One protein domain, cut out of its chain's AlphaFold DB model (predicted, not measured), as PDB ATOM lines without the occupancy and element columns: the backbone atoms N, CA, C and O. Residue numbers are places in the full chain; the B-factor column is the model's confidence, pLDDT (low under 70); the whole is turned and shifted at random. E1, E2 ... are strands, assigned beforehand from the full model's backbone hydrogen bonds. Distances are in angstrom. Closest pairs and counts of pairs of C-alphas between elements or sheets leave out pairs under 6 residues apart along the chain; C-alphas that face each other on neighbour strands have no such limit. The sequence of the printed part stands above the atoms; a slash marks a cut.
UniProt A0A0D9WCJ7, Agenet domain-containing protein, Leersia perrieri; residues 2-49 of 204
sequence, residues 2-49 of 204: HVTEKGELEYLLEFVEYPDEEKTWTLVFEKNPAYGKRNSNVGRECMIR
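Overview. This is residues 2 to 49 of the 204 residues of the protein "Agenet domain-containing protein" of Leersia perrieri (UniProt A0A0D9WCJ7). With little regular structure, this is a loose run of two small hairpins set end to end, E1 with E2 and E3 with E4, whose loops, residues 14 to 23 and 32 to 43, make the opposite ends. Printed are 48 residues, with strands E1, E2, E3, E4 in two antiparallel sheets and no named helix: all strand, with 15 residues in named elements. The radius of gyration of the C-alphas is 13.3 A; the spans are 39 by 26 by 16 A.

Arrangement. Begin at residues 2 to 3, which pair antiparallel with residues 9 to 10 of E1, residues 9 to 13. E1 is antiparallel to E2, residues 24 to 27, at 149 degrees; N 13 and O 24 are within hydrogen-bond range, 2.9 A. E2 runs on into E3, residues 29 to 31, at 68 degrees. E3 is antiparallel to E4, residues 44 to 46, at 136 degrees; N 45 and O 30 are within hydrogen-bond range, 2.8 A. E4 is apart from E1 and E2.

Along the chain. Find C-alpha 9 at (99.829, 113.521, 59.297), where E1 begins its 12.6 A. E2 measures 9.7 A, E3 7.0 A and E4 6.7 A, ending at C-alpha 46, (100.678, 121.108, 52.338).

Size, cuts and confidence. The farthest C-alphas, Asp 20 and Arg 38, are 39.5 A apart. The printed part has no cut. The long link, residues 32 to 43, has pLDDT under 70.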
ATOM      1  N   HIS A   2      95.421 112.704  63.449       84.75
ATOM      2  CA  HIS A   2      96.200 111.538  63.852       84.75
ATOM      3  C   HIS A   2      97.444 111.402  62.975       84.75
ATOM      4  O   HIS A   2      97.568 112.057  61.940       84.75
ATOM      5  N   VAL A   3      98.376 110.565  63.417       86.19
ATOM      6  CA  VAL A   3      99.553 110.180  62.641       86.19
ATOM      7  C   VAL A   3      99.381 108.716  62.266       86.19
ATOM      8  O   VAL A   3      99.107 107.899  63.143       86.19
ATOM      9  N   THR A   4      99.472 108.395  60.978       88.25
ATOM     10  CA  THR A   4      99.357 107.014  60.491       88.25
ATOM     11  C   THR A   4     100.547 106.175  60.960       88.25
ATOM     12  O   THR A   4     101.588 106.708  61.348       88.25
ATOM     13  N   GLU A   5     100.455 104.849  60.856       86.94
ATOM     14  CA  GLU A   5     101.579 103.940  61.149       86.94
ATOM     15  C   GLU A   5     102.834 104.243  60.308       86.94
ATOM     16  O   GLU A   5     103.956 103.946  60.711       86.94
ATOM     17  N   LYS A   6     102.651 104.890  59.150       86.56
ATOM     18  CA  LYS A   6     103.723 105.330  58.247       86.56
ATOM     19  C   LYS A   6     104.325 106.688  58.632       86.56
ATOM     20  O   LYS A   6     105.219 107.169  57.939       86.56
ATOM     21  N   GLY A   7     103.851 107.311  59.711       84.12
ATOM     22  CA  GLY A   7     104.302 108.625  60.166       84.12
ATOM     23  C   GLY A   7     103.675 109.802  59.411       84.12
ATOM     24  O   GLY A   7     104.221 110.904  59.451       84.12
ATOM     25  N   GLU A   8     102.561 109.595  58.705       85.75
ATOM     26  CA  GLU A   8     101.913 110.630  57.891       85.75
ATOM     27  C   GLU A   8     100.838 111.360  58.699       85.75
ATOM     28  O   GLU A   8     100.109 110.745  59.473       85.75
ATOM     29  N   LEU A   9     100.768 112.684  58.555       84.38
ATOM     30  CA  LEU A   9      99.829 113.521  59.297       84.38
ATOM     31  C   LEU A   9      98.492 113.605  58.556       84.38
ATOM     32  O   LEU A   9      98.466 114.042  57.405       84.38
ATOM     33  N   GLU A  10      97.402 113.269  59.247       87.50
ATOM     34  CA  GLU A  10      96.039 113.326  58.713       87.50
ATOM     35  C   GLU A  10      95.107 114.165  59.594       87.50
ATOM     36  O   GLU A  10      95.192 114.180  60.834       87.50
ATOM     37  N   TYR A  11      94.194 114.876  58.934       85.12
ATOM     38  CA  TYR A  11      93.099 115.608  59.563       85.12
ATOM     39  C   TYR A  11      91.771 115.048  59.074       85.12
ATOM     40  O   TYR A  11      91.627 114.724  57.902       85.12
ATOM     41  N   LEU A  12      90.812 114.959  59.992       86.56
ATOM     42  CA  LEU A  12      89.428 114.699  59.642       86.56
ATOM     43  C   LEU A  12      88.835 116.036  59.201       86.56
ATOM     44  O   LEU A  12      88.738 116.949  60.026       86.56
ATOM     45  N   LEU A  13      88.533 116.163  57.914       83.50
ATOM     46  CA  LEU A  13      88.011 117.386  57.316       83.50
ATOM     47  C   LEU A  13      86.500 117.283  57.106       83.50
ATOM     48  O   LEU A  13      85.959 116.206  56.875       83.50
ATOM     49  N   GLU A  14      85.849 118.435  57.202       83.25
ATOM     50  CA  GLU A  14      84.437 118.658  56.908       83.25
ATOM     51  C   GLU A  14      84.359 119.869  55.975       83.25
ATOM     52  O   GLU A  14      84.979 120.903  56.247       83.25
ATOM     53  N   PHE A  15      83.640 119.729  54.864       77.88
ATOM     54  CA  PHE A  15      83.504 120.773  53.859       77.88
ATOM     55  C   PHE A  15      82.270 121.617  54.168       77.88
ATOM     56  O   PHE A  15      81.142 121.180  53.985       77.88
ATOM     57  N   VAL A  16      82.475 122.855  54.622       74.75
ATOM     58  CA  VAL A  16      81.371 123.749  55.026       74.75
ATOM     59  C   VAL A  16      80.415 124.057  53.866       74.75
ATOM     60  O   VAL A  16      79.219 124.228  54.079       74.75
ATOM     61  N   GLU A  17      80.935 124.119  52.639       73.12
ATOM     62  CA  GLU A  17      80.147 124.383  51.426       73.12
ATOM     63  C   GLU A  17      79.417 123.138  50.899       73.12
ATOM     64  O   GLU A  17      78.510 123.264  50.079       73.12
ATOM     65  N   TYR A  18      79.769 121.953  51.406       75.75
ATOM     66  CA  TYR A  18      79.199 120.663  51.022       75.75
ATOM     67  C   TYR A  18      78.799 119.888  52.289       75.75
ATOM     68  O   TYR A  18      79.418 118.879  52.620       75.75
ATOM     69  N   PRO A  19      77.779 120.357  53.036       78.12
ATOM     70  CA  PRO A  19      77.407 119.777  54.332       78.12
ATOM     71  C   PRO A  19      76.894 118.334  54.234       78.12
ATOM     72  O   PRO A  19      76.875 117.626  55.238       78.12
ATOM     73  N   ASP A  20      76.483 117.910  53.036       86.56
ATOM     74  CA  ASP A  20      76.048 116.542  52.754       86.56
ATOM     75  C   ASP A  20      77.233 115.575  52.541       86.56
ATOM     76  O   ASP A  20      77.028 114.361  52.486       86.56
ATOM     77  N   GLU A  21      78.469 116.078  52.412       84.06
ATOM     78  CA  GLU A  21      79.661 115.237  52.279       84.06
ATOM     79  C   GLU A  21      80.120 114.673  53.629       84.06
ATOM     80  O   GLU A  21      80.236 115.370  54.642       84.06
ATOM     81  N   GLU A  22      80.435 113.377  53.638       87.31
ATOM     82  CA  GLU A  22      80.950 112.712  54.828       87.31
ATOM     83  C   GLU A  22      82.353 113.205  55.199       87.31
ATOM     84  O   GLU A  22      83.225 113.462  54.361       87.31
ATOM     85  N   LYS A  23      82.602 113.266  56.510       85.75
ATOM     86  CA  LYS A  23      83.910 113.646  57.040       85.75
ATOM     87  C   LYS A  23      84.965 112.655  56.578       85.75
ATOM     88  O   LYS A  23      84.855 111.458  56.834       85.75
ATOM     89  N   THR A  24      86.028 113.169  55.973       85.25
ATOM     90  CA  THR A  24      87.068 112.338  55.362       85.25
ATOM     91  C   THR A  24      88.417 112.587  56.027       85.25
ATOM     92  O   THR A  24      88.767 113.722  56.354       85.25
ATOM     93  N   TRP A  25      89.178 111.515  56.261       86.50
ATOM     94  CA  TRP A  25      90.578 111.623  56.668       86.50
ATOM     95  C   TRP A  25      91.428 112.000  55.456       86.50
ATOM     96  O   TRP A  25      91.505 111.254  54.483       86.50
ATOM     97  N   THR A  26      92.054 113.171  55.515       84.31
ATOM     98  CA  THR A  26      92.848 113.728  54.418       84.31
ATOM     99  C   THR A  26      94.297 113.893  54.848       84.31
ATOM    100  O   THR A  26      94.591 114.405  55.937       84.31
ATOM    101  N   LEU A  27      95.213 113.487  53.967       85.81
ATOM    102  CA  LEU A  27      96.644 113.700  54.143       85.81
ATOM    103  C   LEU A  27      96.957 115.193  54.095       85.81
ATOM    104  O   LEU A  27      96.631 115.899  53.146       85.81
ATOM    105  N   VAL A  28      97.667 115.676  55.111       82.56
ATOM    106  CA  VAL A  28      98.121 117.074  55.144       82.56
ATOM    107  C   VAL A  28      99.150 117.342  54.057       82.56
ATOM    108  O   VAL A  28      99.239 118.463  53.575       82.56
ATOM    109  N   PHE A  29      99.935 116.330  53.689       83.38
ATOM    110  CA  PHE A  29     101.057 116.463  52.772       83.38
ATOM    111  C   PHE A  29     100.948 115.484  51.611       83.38
ATOM    112  O   PHE A  29     101.201 114.289  51.790       83.38
ATOM    113  N   GLU A  30     100.686 116.000  50.415       80.00
ATOM    114  CA  GLU A  30     100.567 115.196  49.199       80.00
ATOM    115  C   GLU A  30     101.662 115.514  48.188       80.00
ATOM    116  O   GLU A  30     102.302 116.565  48.214       80.00
ATOM    117  N   LYS A  31     101.938 114.563  47.294       75.12
ATOM    118  CA  LYS A  31     102.898 114.784  46.211       75.12
ATOM    119  C   LYS A  31     102.239 115.652  45.153       75.12
ATOM    120  O   LYS A  31     101.283 115.208  44.527       75.12
ATOM    121  N   ASN A  32     102.802 116.827  44.895       68.31
ATOM    122  CA  ASN A  32     102.307 117.657  43.810       68.31
ATOM    123  C   ASN A  32     102.652 116.993  42.448       68.31
ATOM    124  O   ASN A  32     103.832 116.743  42.164       68.31
ATOM    125  N   PRO A  33     101.643 116.689  41.606       61.47
ATOM    126  CA  PRO A  33     101.825 115.985  40.336       61.47
ATOM    127  C   PRO A  33     102.642 116.779  39.301       61.47
ATOM    128  O   PRO A  33     103.175 116.186  38.361       61.47
ATOM    129  N   ALA A  34     102.803 118.094  39.479       60.78
ATOM    130  CA  ALA A  34     103.650 118.960  38.656       60.78
ATOM    131  C   ALA A  34     105.140 118.637  38.766       60.78
ATOM    132  O   ALA A  34     105.896 118.816  37.806       60.78
ATOM    133  N   TYR A  35     105.575 118.131  39.918       58.16
ATOM    134  CA  TYR A  35     106.948 117.704  40.129       58.16
ATOM    135  C   TYR A  35     107.044 116.224  39.758       58.16
ATOM    136  O   TYR A  35     106.901 115.335  40.594       58.16
ATOM    137  N   GLY A  36     107.253 115.943  38.468       53.38
ATOM    138  CA  GLY A  36     107.466 114.577  37.979       53.38
ATOM    139  C   GLY A  36     108.575 113.821  38.742       53.38
ATOM    140  O   GLY A  36     109.309 114.402  39.536       53.38
ATOM    141  N   LYS A  37     108.740 112.517  38.457       51.38
ATOM    142  CA  LYS A  37     109.607 111.510  39.138       51.38
ATOM    143  C   LYS A  37     111.104 111.854  39.358       51.38
ATOM    144  O   LYS A  37     111.883 110.965  39.693       51.38
ATOM    145  N   ARG A  38     111.562 113.085  39.132       45.56
ATOM    146  CA  ARG A  38     112.979 113.457  39.069       45.56
ATOM    147  C   ARG A  38     113.661 113.809  40.386       45.56
ATOM    148  O   ARG A  38     114.863 113.989  40.334       45.56
ATOM    149  N   ASN A  39     112.989 113.835  41.536       43.09
ATOM    150  CA  ASN A  39     113.667 113.839  42.840       43.09
ATOM    151  C   ASN A  39     112.720 113.323  43.928       43.09
ATOM    152  O   ASN A  39     111.818 114.032  44.348       43.09
ATOM    153  N   SER A  40     112.936 112.107  44.432       47.66
ATOM    154  CA  SER A  40     112.117 111.502  45.500       47.66
ATOM    155  C   SER A  40     112.111 112.288  46.820       47.66
ATOM    156  O   SER A  40     111.275 112.019  47.678       47.66
ATOM    157  N   ASN A  41     113.022 113.257  46.968       45.75
ATOM    158  CA  ASN A  41     113.207 114.065  48.174       45.75
ATOM    159  C   ASN A  41     112.617 115.491  48.053       45.75
ATOM    160  O   ASN A  41     112.752 116.281  48.982       45.75
ATOM    161  N   VAL A  42     111.967 115.825  46.928       50.44
ATOM    162  CA  VAL A  42     111.289 117.109  46.657       50.44
ATOM    163  C   VAL A  42     109.910 116.795  46.069       50.44
ATOM    164  O   VAL A  42     109.823 116.066  45.096       50.44
ATOM    165  N   GLY A  43     108.778 117.285  46.541       60.22
ATOM    166  CA  GLY A  43     108.432 117.997  47.753       60.22
ATOM    167  C   GLY A  43     106.948 117.698  47.947       60.22
ATOM    168  O   GLY A  43     106.163 117.846  47.011       60.22
ATOM    169  N   ARG A  44     106.579 117.163  49.112       71.19
ATOM    170  CA  ARG A  44     105.161 117.055  49.452       71.19
ATOM    171  C   ARG A  44     104.668 118.461  49.783       71.19
ATOM    172  O   ARG A  44     105.333 119.165  50.545       71.19
ATOM    173  N   GLU A  45     103.555 118.868  49.201       75.44
ATOM    174  CA  GLU A  45     102.936 120.161  49.462       75.44
ATOM    175  C   GLU A  45     101.863 120.021  50.525       75.44
ATOM    176  O   GLU A  45     101.245 118.969  50.673       75.44
ATOM    177  N   CYS A  46     101.701 121.079  51.314       80.06
ATOM    178  CA  CYS A  46     100.678 121.108  52.338       80.06
ATOM    179  C   CYS A  46      99.326 121.391  51.678       80.06
ATOM    180  O   CYS A  46      99.166 122.451  51.082       80.06
ATOM    181  N   MET A  47      98.374 120.470  51.797       80.19
ATOM    182  CA  MET A  47      97.065 120.545  51.130       80.19
ATOM    183  C   MET A  47      96.038 121.370  51.906       80.19
ATOM    184  O   MET A  47      94.990 121.739  51.380       80.19
ATOM    185  N   ILE A  48      96.352 121.686  53.161       78.19
ATOM    186  CA  ILE A  48      95.520 122.500  54.039       78.19
ATOM    187  C   ILE A  48      96.265 123.770  54.420       78.19
ATOM    188  O   ILE A  48      97.469 123.751  54.665       78.19
ATOM    189  N   ARG A  49      95.538 124.877  54.534       83.75
ATOM    190  CA  ARG A  49      96.026 126.099  55.173       83.75
ATOM    191  C   ARG A  49      94.894 126.764  55.959       83.75
ATOM    192  O   ARG A  49      93.722 126.552  55.637       83.75
TER     193      ARG A  49